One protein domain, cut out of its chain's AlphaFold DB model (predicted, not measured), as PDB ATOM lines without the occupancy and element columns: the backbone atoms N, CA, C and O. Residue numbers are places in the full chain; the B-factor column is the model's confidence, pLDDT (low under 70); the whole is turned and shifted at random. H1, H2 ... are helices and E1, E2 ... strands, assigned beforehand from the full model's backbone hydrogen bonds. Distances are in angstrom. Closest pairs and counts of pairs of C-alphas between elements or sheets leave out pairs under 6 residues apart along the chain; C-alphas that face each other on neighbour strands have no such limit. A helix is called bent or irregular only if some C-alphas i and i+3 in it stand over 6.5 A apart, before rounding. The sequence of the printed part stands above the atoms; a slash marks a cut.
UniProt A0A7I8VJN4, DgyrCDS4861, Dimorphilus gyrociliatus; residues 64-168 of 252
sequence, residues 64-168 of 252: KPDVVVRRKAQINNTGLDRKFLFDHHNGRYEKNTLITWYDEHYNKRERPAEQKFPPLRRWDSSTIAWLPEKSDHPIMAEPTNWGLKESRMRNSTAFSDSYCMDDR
ATOM      1  N   LYS A  64     177.801 157.104 170.200       79.25
ATOM      2  CA  LYS A  64     177.977 156.311 168.985       79.25
ATOM      3  C   LYS A  64     178.148 154.845 169.391       79.25
ATOM      4  O   LYS A  64     178.915 154.570 170.314       79.25
ATOM      5  N   PRO A  65     177.464 153.895 168.730       78.94
ATOM      6  CA  PRO A  65     177.742 152.486 168.956       78.94
ATOM      7  C   PRO A  65     179.214 152.209 168.635       78.94
ATOM      8  O   PRO A  65     179.748 152.741 167.656       78.94
ATOM      9  N   ASP A  66     179.860 151.388 169.460       90.25
ATOM     10  CA  ASP A  66     181.263 151.023 169.284       90.25
ATOM     11  C   ASP A  66     181.496 150.449 167.874       90.25
ATOM     12  O   ASP A  66     180.808 149.528 167.414       90.25
ATOM     13  N   VAL A  67     182.483 151.012 167.176       90.06
ATOM     14  CA  VAL A  67     182.870 150.620 165.817       90.06
ATOM     15  C   VAL A  67     183.277 149.146 165.775       90.06
ATOM     16  O   VAL A  67     182.959 148.458 164.801       90.06
ATOM     17  N   VAL A  68     183.920 148.637 166.832       93.06
ATOM     18  CA  VAL A  68     184.338 147.232 166.932       93.06
ATOM     19  C   VAL A  68     183.122 146.318 167.029       93.06
ATOM     20  O   VAL A  68     183.040 145.324 166.302       93.06
ATOM     21  N   VAL A  69     182.150 146.670 167.873       92.75
ATOM     22  CA  VAL A  69     180.889 145.929 168.014       92.75
ATOM     23  C   VAL A  69     180.127 145.913 166.691       92.75
ATOM     24  O   VAL A  69     179.694 144.851 166.246       92.75
ATOM     25  N   ARG A  70     180.038 147.059 166.004       91.31
ATOM     26  CA  ARG A  70     179.374 147.152 164.696       91.31
ATOM     27  C   ARG A  70     180.062 146.291 163.639       91.31
ATOM     28  O   ARG A  70     179.385 145.568 162.915       91.31
ATOM     29  N   ARG A  71     181.396 146.346 163.557       93.50
ATOM     30  CA  ARG A  71     182.176 145.535 162.609       93.50
ATOM     31  C   ARG A  71     181.970 144.042 162.873       93.50
ATOM     32  O   ARG A  71     181.723 143.302 161.930       93.50
ATOM     33  N   LYS A  72     182.013 143.608 164.137       92.88
ATOM     34  CA  LYS A  72     181.758 142.207 164.512       92.88
ATOM     35  C   LYS A  72     180.348 141.760 164.133       92.88
ATOM     36  O   LYS A  72     180.199 140.709 163.524       92.88
ATOM     37  N   ALA A  73     179.330 142.566 164.433       92.38
ATOM     38  CA  ALA A  73     177.952 142.262 164.051       92.38
ATOM     39  C   ALA A  73     177.794 142.158 162.526       92.38
ATOM     40  O   ALA A  73     177.137 141.245 162.039       92.38
ATOM     41  N   GLN A  74     178.442 143.045 161.768       91.81
ATOM     42  CA  GLN A  74     178.413 143.002 160.310       91.81
ATOM     43  C   GLN A  74     179.085 141.740 159.756       91.81
ATOM     44  O   GLN A  74     178.501 141.114 158.883       91.81
ATOM     45  N   ILE A  75     180.252 141.347 160.283       89.12
ATOM     46  CA  ILE A  75     180.946 140.102 159.902       89.12
ATOM     47  C   ILE A  75     180.080 138.880 160.230       89.12
ATOM     48  O   ILE A  75     179.939 137.988 159.408       89.12
ATOM     49  N   ASN A  76     179.433 138.849 161.393       88.25
ATOM     50  CA  ASN A  76     178.546 137.738 161.746       88.25
ATOM     51  C   ASN A  76     177.305 137.675 160.839       88.25
ATOM     52  O   ASN A  76     176.771 136.598 160.588       88.25
ATOM     53  N   ASN A  77     176.869 138.826 160.321       91.19
ATOM     54  CA  ASN A  77     175.727 138.942 159.420       91.19
ATOM     55  C   ASN A  77     176.080 138.724 157.938       91.19
ATOM     56  O   ASN A  77     175.170 138.763 157.113       91.19
ATOM     57  N   THR A  78     177.348 138.486 157.560       88.12
ATOM     58  CA  THR A  78     177.704 138.224 156.149       88.12
ATOM     59  C   THR A  78     177.160 136.894 155.620       88.12
ATOM     60  O   THR A  78     177.214 136.657 154.417       88.12
ATOM     61  N   GLY A  79     176.594 136.051 156.489       88.50
ATOM     62  CA  GLY A  79     175.989 134.776 156.114       88.50
ATOM     63  C   GLY A  79     177.018 133.681 155.836       88.50
ATOM     64  O   GLY A  79     178.212 133.829 156.098       88.50
ATOM     65  N   LEU A  80     176.521 132.548 155.338       88.81
ATOM     66  CA  LEU A  80     177.337 131.396 154.968       88.81
ATOM     67  C   LEU A  80     177.958 131.618 153.578       88.81
ATOM     68  O   LEU A  80     177.279 132.103 152.673       88.81
ATOM     69  N   ASP A  81     179.228 131.249 153.395       88.31
ATOM     70  CA  ASP A  81     179.884 131.350 152.085       88.31
ATOM     71  C   ASP A  81     179.199 130.449 151.040       88.31
ATOM     72  O   ASP A  81     178.681 129.373 151.357       88.31
ATOM     73  N   ARG A  82     179.265 130.864 149.770       88.56
ATOM     74  CA  ARG A  82     178.733 130.135 148.610       88.56
ATOM     75  C   ARG A  82     179.225 128.687 148.588       88.56
ATOM     76  O   ARG A  82     178.453 127.789 148.274       88.56
ATOM     77  N   LYS A  83     180.490 128.459 148.948       86.75
ATOM     78  CA  LYS A  83     181.100 127.123 148.976       86.75
ATOM     79  C   LYS A  83     180.290 126.136 149.809       86.75
ATOM     80  O   LYS A  83     180.004 125.040 149.363       86.75
ATOM     81  N   PHE A  84     179.801 126.540 150.976       85.94
ATOM     82  CA  PHE A  84     179.026 125.634 151.827       85.94
ATOM     83  C   PHE A  84     177.611 125.351 151.305       85.94
ATOM     84  O   PHE A  84     176.998 124.374 151.723       85.94
ATOM     85  N   LEU A  85     177.084 126.199 150.416       88.56
ATOM     86  CA  LEU A  85     175.763 126.017 149.812       88.56
ATOM     87  C   LEU A  85     175.812 125.166 148.538       88.56
ATOM     88  O   LEU A  85     174.853 124.452 148.254       88.56
ATOM     89  N   PHE A  86     176.900 125.258 147.769       86.38
ATOM     90  CA  PHE A  86     176.987 124.676 146.427       86.38
ATOM     91  C   PHE A  86     178.096 123.627 146.258       86.38
ATOM     92  O   PHE A  86     178.088 122.912 145.255       86.38
ATOM     93  N   ASP A  87     179.041 123.496 147.195       87.50
ATOM     94  CA  ASP A  87     180.084 122.476 147.087       87.50
ATOM     95  C   ASP A  87     179.485 121.102 147.391       87.50
ATOM     96  O   ASP A  87     179.182 120.741 148.529       87.50
ATOM     97  N   HIS A  88     179.378 120.285 146.352       81.44
ATOM     98  CA  HIS A  88     179.034 118.881 146.488       81.44
ATOM     99  C   HIS A  88     180.316 118.048 146.618       81.44
ATOM    100  O   HIS A  88     181.284 118.228 145.874       81.44
ATOM    101  N   HIS A  89     180.332 117.116 147.575       83.38
ATOM    102  CA  HIS A  89     181.433 116.167 147.785       83.38
ATOM    103  C   HIS A  89     182.805 116.826 148.029       83.38
ATOM    104  O   HIS A  89     183.805 116.415 147.441       83.38
ATOM    105  N   ASN A  90     182.866 117.845 148.896       80.00
ATOM    106  CA  ASN A  90     184.107 118.527 149.301       80.00
ATOM    107  C   ASN A  90     184.931 119.073 148.116       80.00
ATOM    108  O   ASN A  90     186.159 118.968 148.105       80.00
ATOM    109  N   GLY A  91     184.263 119.602 147.085       75.56
ATOM    110  CA  GLY A  91     184.932 120.185 145.917       75.56
ATOM    111  C   GLY A  91     185.635 119.155 145.025       75.56
ATOM    112  O   GLY A  91     186.507 119.516 144.232       75.56
ATOM    113  N   ARG A  92     185.266 117.867 145.137       77.31
ATOM    114  CA  ARG A  92     185.847 116.772 144.346       77.31
ATOM    115  C   ARG A  92     185.794 117.066 142.848       77.31
ATOM    116  O   ARG A  92     186.770 116.800 142.160       77.31
ATOM    117  N   TYR A  93     184.699 117.636 142.358       75.62
ATOM    118  CA  TYR A  93     184.517 117.922 140.935       75.62
ATOM    119  C   TYR A  93     185.240 119.203 140.488       75.62
ATOM    120  O   TYR A  93     185.911 119.197 139.464       75.62
ATOM    121  N   GLU A  94     185.226 120.272 141.286       74.75
ATOM    122  CA  GLU A  94     185.767 121.578 140.873       74.75
ATOM    123  C   GLU A  94     187.253 121.554 140.484       74.75
ATOM    124  O   GLU A  94     187.666 122.242 139.552       74.75
ATOM    125  N   LYS A  95     188.069 120.773 141.201       72.88
ATOM    126  CA  LYS A  95     189.526 120.739 140.990       72.88
ATOM    127  C   LYS A  95     189.990 119.573 140.135       72.88
ATOM    128  O   LYS A  95     191.014 119.683 139.467       72.88
ATOM    129  N   ASN A  96     189.257 118.465 140.168       76.12
ATOM    130  CA  ASN A  96     189.770 117.210 139.640       76.12
ATOM    131  C   ASN A  96     189.118 116.814 138.307       76.12
ATOM    132  O   ASN A  96     189.728 116.041 137.581       76.12
ATOM    133  N   THR A  97     187.955 117.362 137.921       81.31
ATOM    134  CA  THR A  97     187.322 117.081 136.611       81.31
ATOM    135  C   THR A  97     187.577 118.179 135.584       81.31
ATOM    136  O   THR A  97     186.656 118.676 134.941       81.31
ATOM    137  N   LEU A  98     188.835 118.588 135.427       86.81
ATOM    138  CA  LEU A  98     189.220 119.618 134.451       86.81
ATOM    139  C   LEU A  98     189.469 119.051 133.042       86.81
ATOM    140  O   LEU A  98     189.857 119.780 132.130       86.81
ATOM    141  N   ILE A  99     189.259 117.748 132.864       88.00
ATOM    142  CA  ILE A  99     189.470 117.031 131.611       88.00
ATOM    143  C   ILE A  99     188.124 116.858 130.928       88.00
ATOM    144  O   ILE A  99     187.194 116.274 131.485       88.00
ATOM    145  N   THR A 100     188.024 117.362 129.703       87.38
ATOM    146  CA  THR A 100     186.831 117.161 128.884       87.38
ATOM    147  C   THR A 100     186.848 115.771 128.259       87.38
ATOM    148  O   THR A 100     187.900 115.172 128.034       87.38
ATOM    149  N   TRP A 101     185.670 115.266 127.903       86.50
ATOM    150  CA  TRP A 101     185.563 113.976 127.223       86.50
ATOM    151  C   TRP A 101     186.260 113.969 125.852       86.50
ATOM    152  O   TRP A 101     186.811 112.953 125.429       86.50
ATOM    153  N   TYR A 102     186.296 115.133 125.193       88.25
ATOM    154  CA  TYR A 102     187.060 115.347 123.969       88.25
ATOM    155  C   TYR A 102     188.561 115.127 124.198       88.25
ATOM    156  O   TYR A 102     189.179 114.355 123.467       88.25
ATOM    157  N   ASP A 103     189.126 115.756 125.233       87.75
ATOM    158  CA  ASP A 103     190.543 115.621 125.589       87.75
ATOM    159  C   ASP A 103     190.900 114.160 125.898       87.75
ATOM    160  O   ASP A 103     191.865 113.624 125.357       87.75
ATOM    161  N   GLU A 104     190.064 113.464 126.674       86.94
ATOM    162  CA  GLU A 104     190.260 112.042 126.978       86.94
ATOM    163  C   GLU A 104     190.267 111.161 125.712       86.94
ATOM    164  O   GLU A 104     191.113 110.274 125.578       86.94
ATOM    165  N   HIS A 105     189.330 111.383 124.784       87.88
ATOM    166  CA  HIS A 105     189.163 110.549 123.589       87.88
ATOM    167  C   HIS A 105     190.221 110.806 122.519       87.88
ATOM    168  O   HIS A 105     190.833 109.863 122.015       87.88
ATOM    169  N   TYR A 106     190.428 112.070 122.156       88.75
ATOM    170  CA  TYR A 106     191.298 112.424 121.037       88.75
ATOM    171  C   TYR A 106     192.773 112.353 121.415       88.75
ATOM    172  O   TYR A 106     193.570 111.834 120.634       88.75
ATOM    173  N   ASN A 107     193.129 112.770 122.633       86.44
ATOM    174  CA  ASN A 107     194.513 112.692 123.103       86.44
ATOM    175  C   ASN A 107     194.862 111.323 123.695       86.44
ATOM    176  O   ASN A 107     195.980 111.134 124.166       86.44
ATOM    177  N   LYS A 108     193.922 110.360 123.641       84.44
ATOM    178  CA  LYS A 108     194.085 108.970 124.101       84.44
ATOM    179  C   LYS A 108     194.723 108.896 125.483       84.44
ATOM    180  O   LYS A 108     195.622 108.093 125.729       84.44
ATOM    181  N   ARG A 109     194.279 109.776 126.378       83.06
ATOM    182  CA  ARG A 109     194.889 109.896 127.693       83.06
ATOM    183  C   ARG A 109     194.627 108.621 128.478       83.06
ATOM    184  O   ARG A 109     193.481 108.200 128.643       83.06
ATOM    185  N   GLU A 110     195.695 108.003 128.958       81.88
ATOM    186  CA  GLU A 110     195.566 106.795 129.755       81.88
ATOM    187  C   GLU A 110     194.959 107.128 131.115       81.88
ATOM    188  O   GLU A 110     195.381 108.048 131.820       81.88
ATOM    189  N   ARG A 111     193.937 106.359 131.484       86.06
ATOM    190  CA  ARG A 111     193.310 106.457 132.795       86.06
ATOM    191  C   ARG A 111     194.252 105.858 133.848       86.06
ATOM    192  O   ARG A 111     194.708 104.723 133.657       86.06
ATOM    193  N   PRO A 112     194.523 106.566 134.960       85.62
ATOM    194  CA  PRO A 112     195.403 106.062 136.007       85.62
ATOM    195  C   PRO A 112     194.846 104.765 136.605       85.62
ATOM    196  O   PRO A 112     193.633 104.542 136.604       85.62
ATOM    197  N   ALA A 113     195.734 103.903 137.109       83.19
ATOM    198  CA  ALA A 113     195.389 102.551 137.562       83.19
ATOM    199  C   ALA A 113     194.250 102.529 138.597       83.19
ATOM    200  O   ALA A 113     193.362 101.688 138.504       83.19
ATOM    201  N   GLU A 114     194.236 103.502 139.507       84.12
ATOM    202  CA  GLU A 114     193.236 103.655 140.573       84.12
ATOM    203  C   GLU A 114     191.840 104.040 140.064       84.12
ATOM    204  O   GLU A 114     190.846 103.815 140.747       84.12
ATOM    205  N   GLN A 115     191.748 104.629 138.869       83.19
ATOM    206  CA  GLN A 115     190.492 105.146 138.322       83.19
ATOM    207  C   GLN A 115     189.915 104.259 137.225       83.19
ATOM    208  O   GLN A 115     188.890 104.625 136.648       83.19
ATOM    209  N   LYS A 116     190.563 103.134 136.892       84.31
ATOM    210  CA  LYS A 116     190.114 102.219 135.836       84.31
ATOM    211  C   LYS A 116     188.718 101.681 136.138       84.31
ATOM    212  O   LYS A 116     188.398 101.314 137.264       84.31
ATOM    213  N   PHE A 117     187.895 101.627 135.096       84.81
ATOM    214  CA  PHE A 117     186.588 100.993 135.182       84.81
ATOM    215  C   PHE A 117     186.732  99.492 135.441       84.81
ATOM    216  O   PHE A 117     187.720  98.891 135.003       84.81
ATOM    217  N   PRO A 118     185.742  98.868 136.101       85.56
ATOM    218  CA  PRO A 118     185.667  97.420 136.151       85.56
ATOM    219  C   PRO A 118     185.640  96.850 134.723       85.56
ATOM    220  O   PRO A 118     185.068  97.466 133.818       85.56
ATOM    221  N   PRO A 119     186.248  95.673 134.504       83.19
ATOM    222  CA  PRO A 119     186.402  95.097 133.168       83.19
ATOM    223  C   PRO A 119     185.063  94.725 132.518       83.19
ATOM    224  O   PRO A 119     184.949  94.744 131.296       83.19
ATOM    225  N   LEU A 120     184.050  94.406 133.327       87.25
ATOM    226  CA  LEU A 120     182.708  94.063 132.873       87.25
ATOM    227  C   LEU A 120     181.707  95.072 133.431       87.25
ATOM    228  O   LEU A 120     181.687  95.341 134.634       87.25
ATOM    229  N   ARG A 121     180.866  95.608 132.544       90.19
ATOM    230  CA  ARG A 121     179.701  96.407 132.933       90.19
ATOM    231  C   ARG A 121     178.563  95.479 133.337       90.19
ATOM    232  O   ARG A 121     178.440  94.376 132.804       90.19
ATOM    233  N   ARG A 122     177.713  95.942 134.247       92.25
ATOM    234  CA  ARG A 122     176.482  95.251 134.647       92.25
ATOM    235  C   ARG A 122     175.268  96.062 134.217       92.25
ATOM    236  O   ARG A 122     175.298  97.288 134.287       92.25
ATOM    237  N   TRP A 123     174.217  95.376 133.785       94.00
ATOM    238  CA  TRP A 123     172.922  96.008 133.576       94.00
ATOM    239  C   TRP A 123     172.311  96.307 134.940       94.00
ATOM    240  O   TRP A 123     172.202  95.407 135.775       94.00
ATOM    241  N   ASP A 124     171.942  97.559 135.177       93.56
ATOM    242  CA  ASP A 124     171.210  97.965 136.367       93.56
ATOM    243  C   ASP A 124     169.774  98.310 135.968       93.56
ATOM    244  O   ASP A 124     169.523  99.238 135.204       93.56
ATOM    245  N   SER A 125     168.818  97.532 136.476       95.44
ATOM    246  CA  SER A 125     167.400  97.696 136.157       95.44
ATOM    247  C   SER A 125     166.785  98.950 136.774       95.44
ATOM    248  O   SER A 125     165.735  99.380 136.311       95.44
ATOM    249  N   SER A 126     167.399  99.515 137.820       95.94
ATOM    250  CA  SER A 126     166.889 100.722 138.479       95.94
ATOM    251  C   SER A 126     167.198 101.986 137.672       95.94
ATOM    252  O   SER A 126     166.334 102.843 137.509       95.94
ATOM    253  N   THR A 127     168.410 102.062 137.119       90.25
ATOM    254  CA  THR A 127     168.876 103.153 136.254       90.25
ATOM    255  C   THR A 127     168.610 102.893 134.769       90.25
ATOM    256  O   THR A 127     168.669 103.826 133.975       90.25
ATOM    257  N   ILE A 128     168.265 101.650 134.399       94.19
ATOM    258  CA  ILE A 128     168.017 101.202 133.017       94.19
ATOM    259  C   ILE A 128     169.256 101.484 132.143       94.19
ATOM    260  O   ILE A 128     169.165 101.965 131.015       94.19
ATOM    261  N   ALA A 129     170.441 101.206 132.693       92.81
ATOM    262  CA  ALA A 129     171.723 101.526 132.072       92.81
ATOM    263  C   ALA A 129     172.795 100.459 132.342       92.81
ATOM    264  O   ALA A 129     172.711  99.652 133.273       92.81
ATOM    265  N   TRP A 130     173.842 100.463 131.512       90.94
ATOM    266  CA  TRP A 130     175.026  99.624 131.701       90.94
ATOM    267  C   TRP A 130     176.055 100.350 132.568       90.94
ATOM    268  O   TRP A 130     176.864 101.127 132.060       90.94
ATOM    269  N   LEU A 131     176.067 100.048 133.865       90.38
ATOM    270  CA  LEU A 131     176.953 100.683 134.837       90.38
ATOM    271  C   LEU A 131     178.273  99.914 135.043       90.38
ATOM    272  O   LEU A 131     178.307  98.681 134.941       90.38
ATOM    273  N   PRO A 132     179.355 100.610 135.432       89.81
ATOM    274  CA  PRO A 132     179.476 102.069 135.456       89.81
ATOM    275  C   PRO A 132     179.642 102.639 134.044       89.81
ATOM    276  O   PRO A 132     180.390 102.088 133.226       89.81
ATOM    277  N   GLU A 133     178.983 103.764 133.765       84.75
ATOM    278  CA  GLU A 133     179.237 104.493 132.530       84.75
ATOM    279  C   GLU A 133     180.521 105.314 132.622       84.75
ATOM    280  O   GLU A 133     181.026 105.662 133.697       84.75
ATOM    281  N   LYS A 134     181.062 105.627 131.442       82.50
ATOM    282  CA  LYS A 134     182.276 106.429 131.321       82.50
ATOM    283  C   LYS A 134     182.054 107.879 131.772       82.50
ATOM    284  O   LYS A 134     182.946 108.466 132.377       82.50
ATOM    285  N   SER A 135     180.870 108.413 131.482       82.25
ATOM    286  CA  SER A 135     180.361 109.735 131.874       82.25
ATOM    287  C   SER A 135     180.293 109.914 133.389       82.25
ATOM    288  O   SER A 135     180.688 110.961 133.891       82.25
ATOM    289  N   ASP A 136     179.849 108.887 134.111       83.75
ATOM    290  CA  ASP A 136     179.627 108.956 135.561       83.75
ATOM    291  C   ASP A 136     180.927 109.061 136.367       83.75
ATOM    292  O   ASP A 136     180.941 109.569 137.488       83.75
ATOM    293  N   HIS A 137     182.035 108.574 135.802       84.62
ATOM    294  CA  HIS A 137     183.340 108.582 136.460       84.62
ATOM    295  C   HIS A 137     184.360 109.298 135.572       84.62
ATOM    296  O   HIS A 137     185.218 108.633 134.971       84.62
ATOM    297  N   PRO A 138     184.290 110.637 135.471       86.62
ATOM    298  CA  PRO A 138     185.280 111.415 134.736       86.62
ATOM    299  C   PRO A 138     186.690 111.146 135.272       86.62
ATOM    300  O   PRO A 138     186.874 110.790 136.439       86.62
ATOM    301  N   ILE A 139     187.700 111.290 134.409       86.88
ATOM    302  CA  ILE A 139     189.094 111.179 134.846       86.88
ATOM    303  C   ILE A 139     189.393 112.323 135.814       86.88
ATOM    304  O   ILE A 139     189.186 113.492 135.494       86.88
ATOM    305  N   MET A 140     189.914 111.957 136.983       87.50
ATOM    306  CA  MET A 140     190.314 112.879 138.035       87.50
ATOM    307  C   MET A 140     191.810 113.139 137.908       87.50
ATOM    308  O   MET A 140     192.614 112.437 138.524       87.50
ATOM    309  N   ALA A 141     192.196 114.079 137.053       85.19
ATOM    310  CA  ALA A 141     193.597 114.425 136.849       85.19
ATOM    311  C   ALA A 141     193.757 115.885 136.414       85.19
ATOM    312  O   ALA A 141     192.794 116.568 136.069       85.19
ATOM    313  N   GLU A 142     195.000 116.363 136.439       85.94
ATOM    314  CA  GLU A 142     195.321 117.724 136.024       85.94
ATOM    315  C   GLU A 142     194.953 117.966 134.551       85.94
ATOM    316  O   GLU A 142     195.070 117.045 133.730       85.94
ATOM    317  N   PRO A 143     194.522 119.186 134.189       87.50
ATOM    318  CA  PRO A 143     194.150 119.514 132.820       87.50
ATOM    319  C   PRO A 143     195.349 119.401 131.881       87.50
ATOM    320  O   PRO A 143     196.485 119.700 132.252       87.50
ATOM    321  N   THR A 144     195.076 119.037 130.633       81.62
ATOM    322  CA  THR A 144     196.081 119.006 129.569       81.62
ATOM    323  C   THR A 144     196.410 120.445 129.161       81.62
ATOM    324  O   THR A 144     195.811 121.024 128.261       81.62
ATOM    325  N   ASN A 145     197.324 121.082 129.891       79.31
ATOM    326  CA  ASN A 145     197.826 122.415 129.571       79.31
ATOM    327  C   ASN A 145     198.892 122.265 128.478       79.31
ATOM    328  O   ASN A 145     200.033 121.929 128.777       79.31
ATOM    329  N   TRP A 146     198.543 122.486 127.206       84.94
ATOM    330  CA  TRP A 146     199.473 122.406 126.060       84.94
ATOM    331  C   TRP A 146     200.529 123.534 126.040       84.94
ATOM    332  O   TRP A 146     200.754 124.173 125.016       84.94
ATOM    333  N   GLY A 147     201.136 123.868 127.179       89.75
ATOM    334  CA  GLY A 147     202.055 124.997 127.293       89.75
ATOM    335  C   GLY A 147     201.361 126.363 127.408       89.75
ATOM    336  O   GLY A 147     202.038 127.395 127.433       89.75
ATOM    337  N   LEU A 148     200.020 126.412 127.416       91.12
ATOM    338  CA  LEU A 148     199.261 127.666 127.380       91.12
ATOM    339  C   LEU A 148     199.430 128.463 128.671       91.12
ATOM    340  O   LEU A 148     199.662 129.671 128.621       91.12
ATOM    341  N   LYS A 149     199.337 127.793 129.824       90.50
ATOM    342  CA  LYS A 149     199.555 128.417 131.131       90.50
ATOM    343  C   LYS A 149     200.969 128.982 131.224       90.50
ATOM    344  O   LYS A 149     201.136 130.119 131.643       90.50
ATOM    345  N   GLU A 150     201.971 128.231 130.786       93.62
ATOM    346  CA  GLU A 150     203.378 128.632 130.768       93.62
ATOM    347  C   GLU A 150     203.598 129.824 129.837       93.62
ATOM    348  O   GLU A 150     204.270 130.780 130.211       93.62
ATOM    349  N   SER A 151     202.995 129.801 128.648       94.19
ATOM    350  CA  SER A 151     203.023 130.917 127.699       94.19
ATOM    351  C   SER A 151     202.381 132.175 128.291       94.19
ATOM    352  O   SER A 151     202.975 133.253 128.270       94.19
ATOM    353  N   ARG A 152     201.201 132.042 128.911       93.50
ATOM    354  CA  ARG A 152     200.499 133.149 129.573       93.50
ATOM    355  C   ARG A 152     201.301 133.702 130.748       93.50
ATOM    356  O   ARG A 152     201.384 134.918 130.889       93.50
ATOM    357  N   MET A 153     201.896 132.830 131.564       93.19
ATOM    358  CA  MET A 153     202.748 133.229 132.684       93.19
ATOM    359  C   MET A 153     203.978 133.980 132.184       93.19
ATOM    360  O   MET A 153     204.208 135.080 132.663       93.19
ATOM    361  N   ARG A 154     204.685 133.474 131.162       92.12
ATOM    362  CA  ARG A 154     205.822 134.180 130.545       92.12
ATOM    363  C   ARG A 154     205.437 135.556 130.010       92.12
ATOM    364  O   ARG A 154     206.162 136.517 130.229       92.12
ATOM    365  N   ASN A 155     204.290 135.669 129.342       90.75
ATOM    366  CA  ASN A 155     203.810 136.959 128.844       90.75
ATOM    367  C   ASN A 155     203.450 137.913 129.991       90.75
ATOM    368  O   ASN A 155     203.725 139.103 129.905       90.75
ATOM    369  N   SER A 156     202.848 137.403 131.069       88.69
ATOM    370  CA  SER A 156     202.489 138.208 132.240       88.69
ATOM    371  C   SER A 156     203.715 138.672 133.021       88.69
ATOM    372  O   SER A 156     203.731 139.808 133.486       88.69
ATOM    373  N   THR A 157     204.726 137.815 133.178       85.56
ATOM    374  CA  THR A 157     205.989 138.193 133.816       85.56
ATOM    375  C   THR A 157     206.732 139.185 132.942       85.56
ATOM    376  O   THR A 157     207.086 140.237 133.438       85.56
ATOM    377  N   ALA A 158     206.841 138.945 131.630       81.44
ATOM    378  CA  ALA A 158     207.453 139.895 130.701       81.44
ATOM    379  C   ALA A 158     206.747 141.262 130.713       81.44
ATOM    380  O   ALA A 158     207.400 142.301 130.689       81.44
ATOM    381  N   PHE A 159     205.413 141.270 130.804       76.06
ATOM    382  CA  PHE A 159     204.643 142.495 130.993       76.06
ATOM    383  C   PHE A 159     205.015 143.174 132.315       76.06
ATOM    384  O   PHE A 159     205.418 144.330 132.294       76.06
ATOM    385  N   SER A 160     204.953 142.469 133.447       74.94
ATOM    386  CA  SER A 160     205.328 143.018 134.759       74.94
ATOM    387  C   SER A 160     206.764 143.555 134.784       74.94
ATOM    388  O   SER A 160     207.002 144.644 135.306       74.94
ATOM    389  N   ASP A 161     207.700 142.820 134.188       71.56
ATOM    390  CA  ASP A 161     209.117 143.166 134.135       71.56
ATOM    391  C   ASP A 161     209.351 144.441 133.313       71.56
ATOM    392  O   ASP A 161     210.126 145.306 133.716       71.56
ATOM    393  N   SER A 162     208.601 144.637 132.223       66.88
ATOM    394  CA  SER A 162     208.672 145.876 131.435       66.88
ATOM    395  C   SER A 162     208.235 147.133 132.205       66.88
ATOM    396  O   SER A 162     208.663 148.235 131.869       66.88
ATOM    397  N   TYR A 163     207.414 146.990 133.256       64.12
ATOM    398  CA  TYR A 163     207.026 148.114 134.119       64.12
ATOM    399  C   TYR A 163     207.994 148.346 135.283       64.12
ATOM    400  O   TYR A 163     208.031 149.460 135.810       64.12
ATOM    401  N   CYS A 164     208.742 147.322 135.714       61.22
ATOM    402  CA  CYS A 164     209.633 147.421 136.871       61.22
ATOM    403  C   CYS A 164     211.091 147.746 136.508       61.22
ATOM    404  O   CYS A 164     211.834 148.191 137.381       61.22
ATOM    405  N   MET A 165     211.482 147.588 135.241       56.94
ATOM    406  CA  MET A 165     212.810 147.959 134.746       56.94
ATOM    407  C   MET A 165     212.860 149.427 134.278       56.94
ATOM    408  O   MET A 165     211.856 150.016 133.868       56.94
ATOM    409  N   ASP A 166     214.051 150.031 134.329       58.50
ATOM    410  CA  ASP A 166     214.342 151.409 133.884       58.50
ATOM    411  C   ASP A 166     214.205 151.625 132.357       58.50
ATOM    412  O   ASP A 166     214.428 152.725 131.851       58.50
ATOM    413  N   ASP A 167     213.733 150.616 131.620       58.31
ATOM    414  CA  ASP A 167     213.468 150.635 130.176       58.31
ATOM    415  C   ASP A 167     212.217 151.463 129.799       58.31
ATOM    416  O   ASP A 167     211.766 151.471 128.655       58.31
ATOM    417  N   ARG A 168     211.660 152.245 130.734       58.62
ATOM    418  CA  ARG A 168     210.546 153.190 130.492       58.62
ATOM    419  C   ARG A 168     210.846 154.253 129.424       58.62
ATOM    420  O   ARG A 168     209.931 154.941 128.977       58.62
TER     421      ARG A 168
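This is residues 64 to 168 of the 252 residues of the protein "DgyrCDS4861" of Dimorphilus gyrociliatus (UniProt A0A7I8VJN4). The model is an open, flat V: two helical arms, one with H1 at its far end and the other made by H5, spread from a small body of mostly loops. The body holds H3, H4 and, at the end away from the arms, a small hairpin of two short strands, E1 and E2; H2 lies on the way from H1 to H3. The printed part has 105 residues, with five named helices and two named strands in the order H1 H2 H3 H4 E1 E2 H5, and the strands make one antiparallel sheet of order E1 - E2. The class is mostly helix, though the named elements hold 52 of the 105 printed residues, under half. The whole is extended, with a radius of gyration of the C-alphas of 23.9 A, and spans 69 by 52 by 20 A.

E1, residues 122 to 124, and E2, residues 129 to 131, form a hairpin, antiparallel at 133 degrees between their directions. The C-alphas of Trp 123 and Trp 130 face each other at 4.6 A. N 122 and O 131 are within hydrogen-bond range at 2.9 A, and so are N 124 and O 129 at 2.9 A. H4, residues 101 to 106, is apart from E2. H3, residues 89 to 96, is apart from both strands and from H4. H2, residues 82 to 86, and H3 are only just apart, with their closest C-alphas 8.5 A from each other. H1, residues 67 to 76, and H5, residues 148 to 164, are apart, and no helix touches another helix. Every O i to N i+4 pair is within hydrogen-bond range in H1, H2, H4 and H5; in H3 it is 0 of 4, with 3 of 5 O i to N i+3 pairs within range.

E1 is 6.2 A from first to last C-alpha and E2 6.0 A. H5, the longest helix, measures 24.2 A, from C-alpha 148 at (199.261, 127.666, 127.380) to C-alpha 164 at (209.633, 147.421, 136.871). H1 measures 14.2 A and begins with C-alpha 67 at (182.870, 150.620, 165.817). H3 measures 11.7 A and is irregular, with C-alphas 90 and 93 8.4 A apart. H4 measures 8.6 A and H2 6.1 A.

The two C-alphas farthest apart, those of Lys 64 and Leu 120, are 72.1 A apart. Residues 64 to 82, 84 to 90 and 145 to 168 stand free; the body without them has 55 residues and spans 35 by 33 by 21 A. The links H4 to E1, 15 residues, and E2 to H5, 16 residues, are long. The printed part has no cut. The mean pLDDT of the printed part is 84.8, and residues 162 to 168 are under 70.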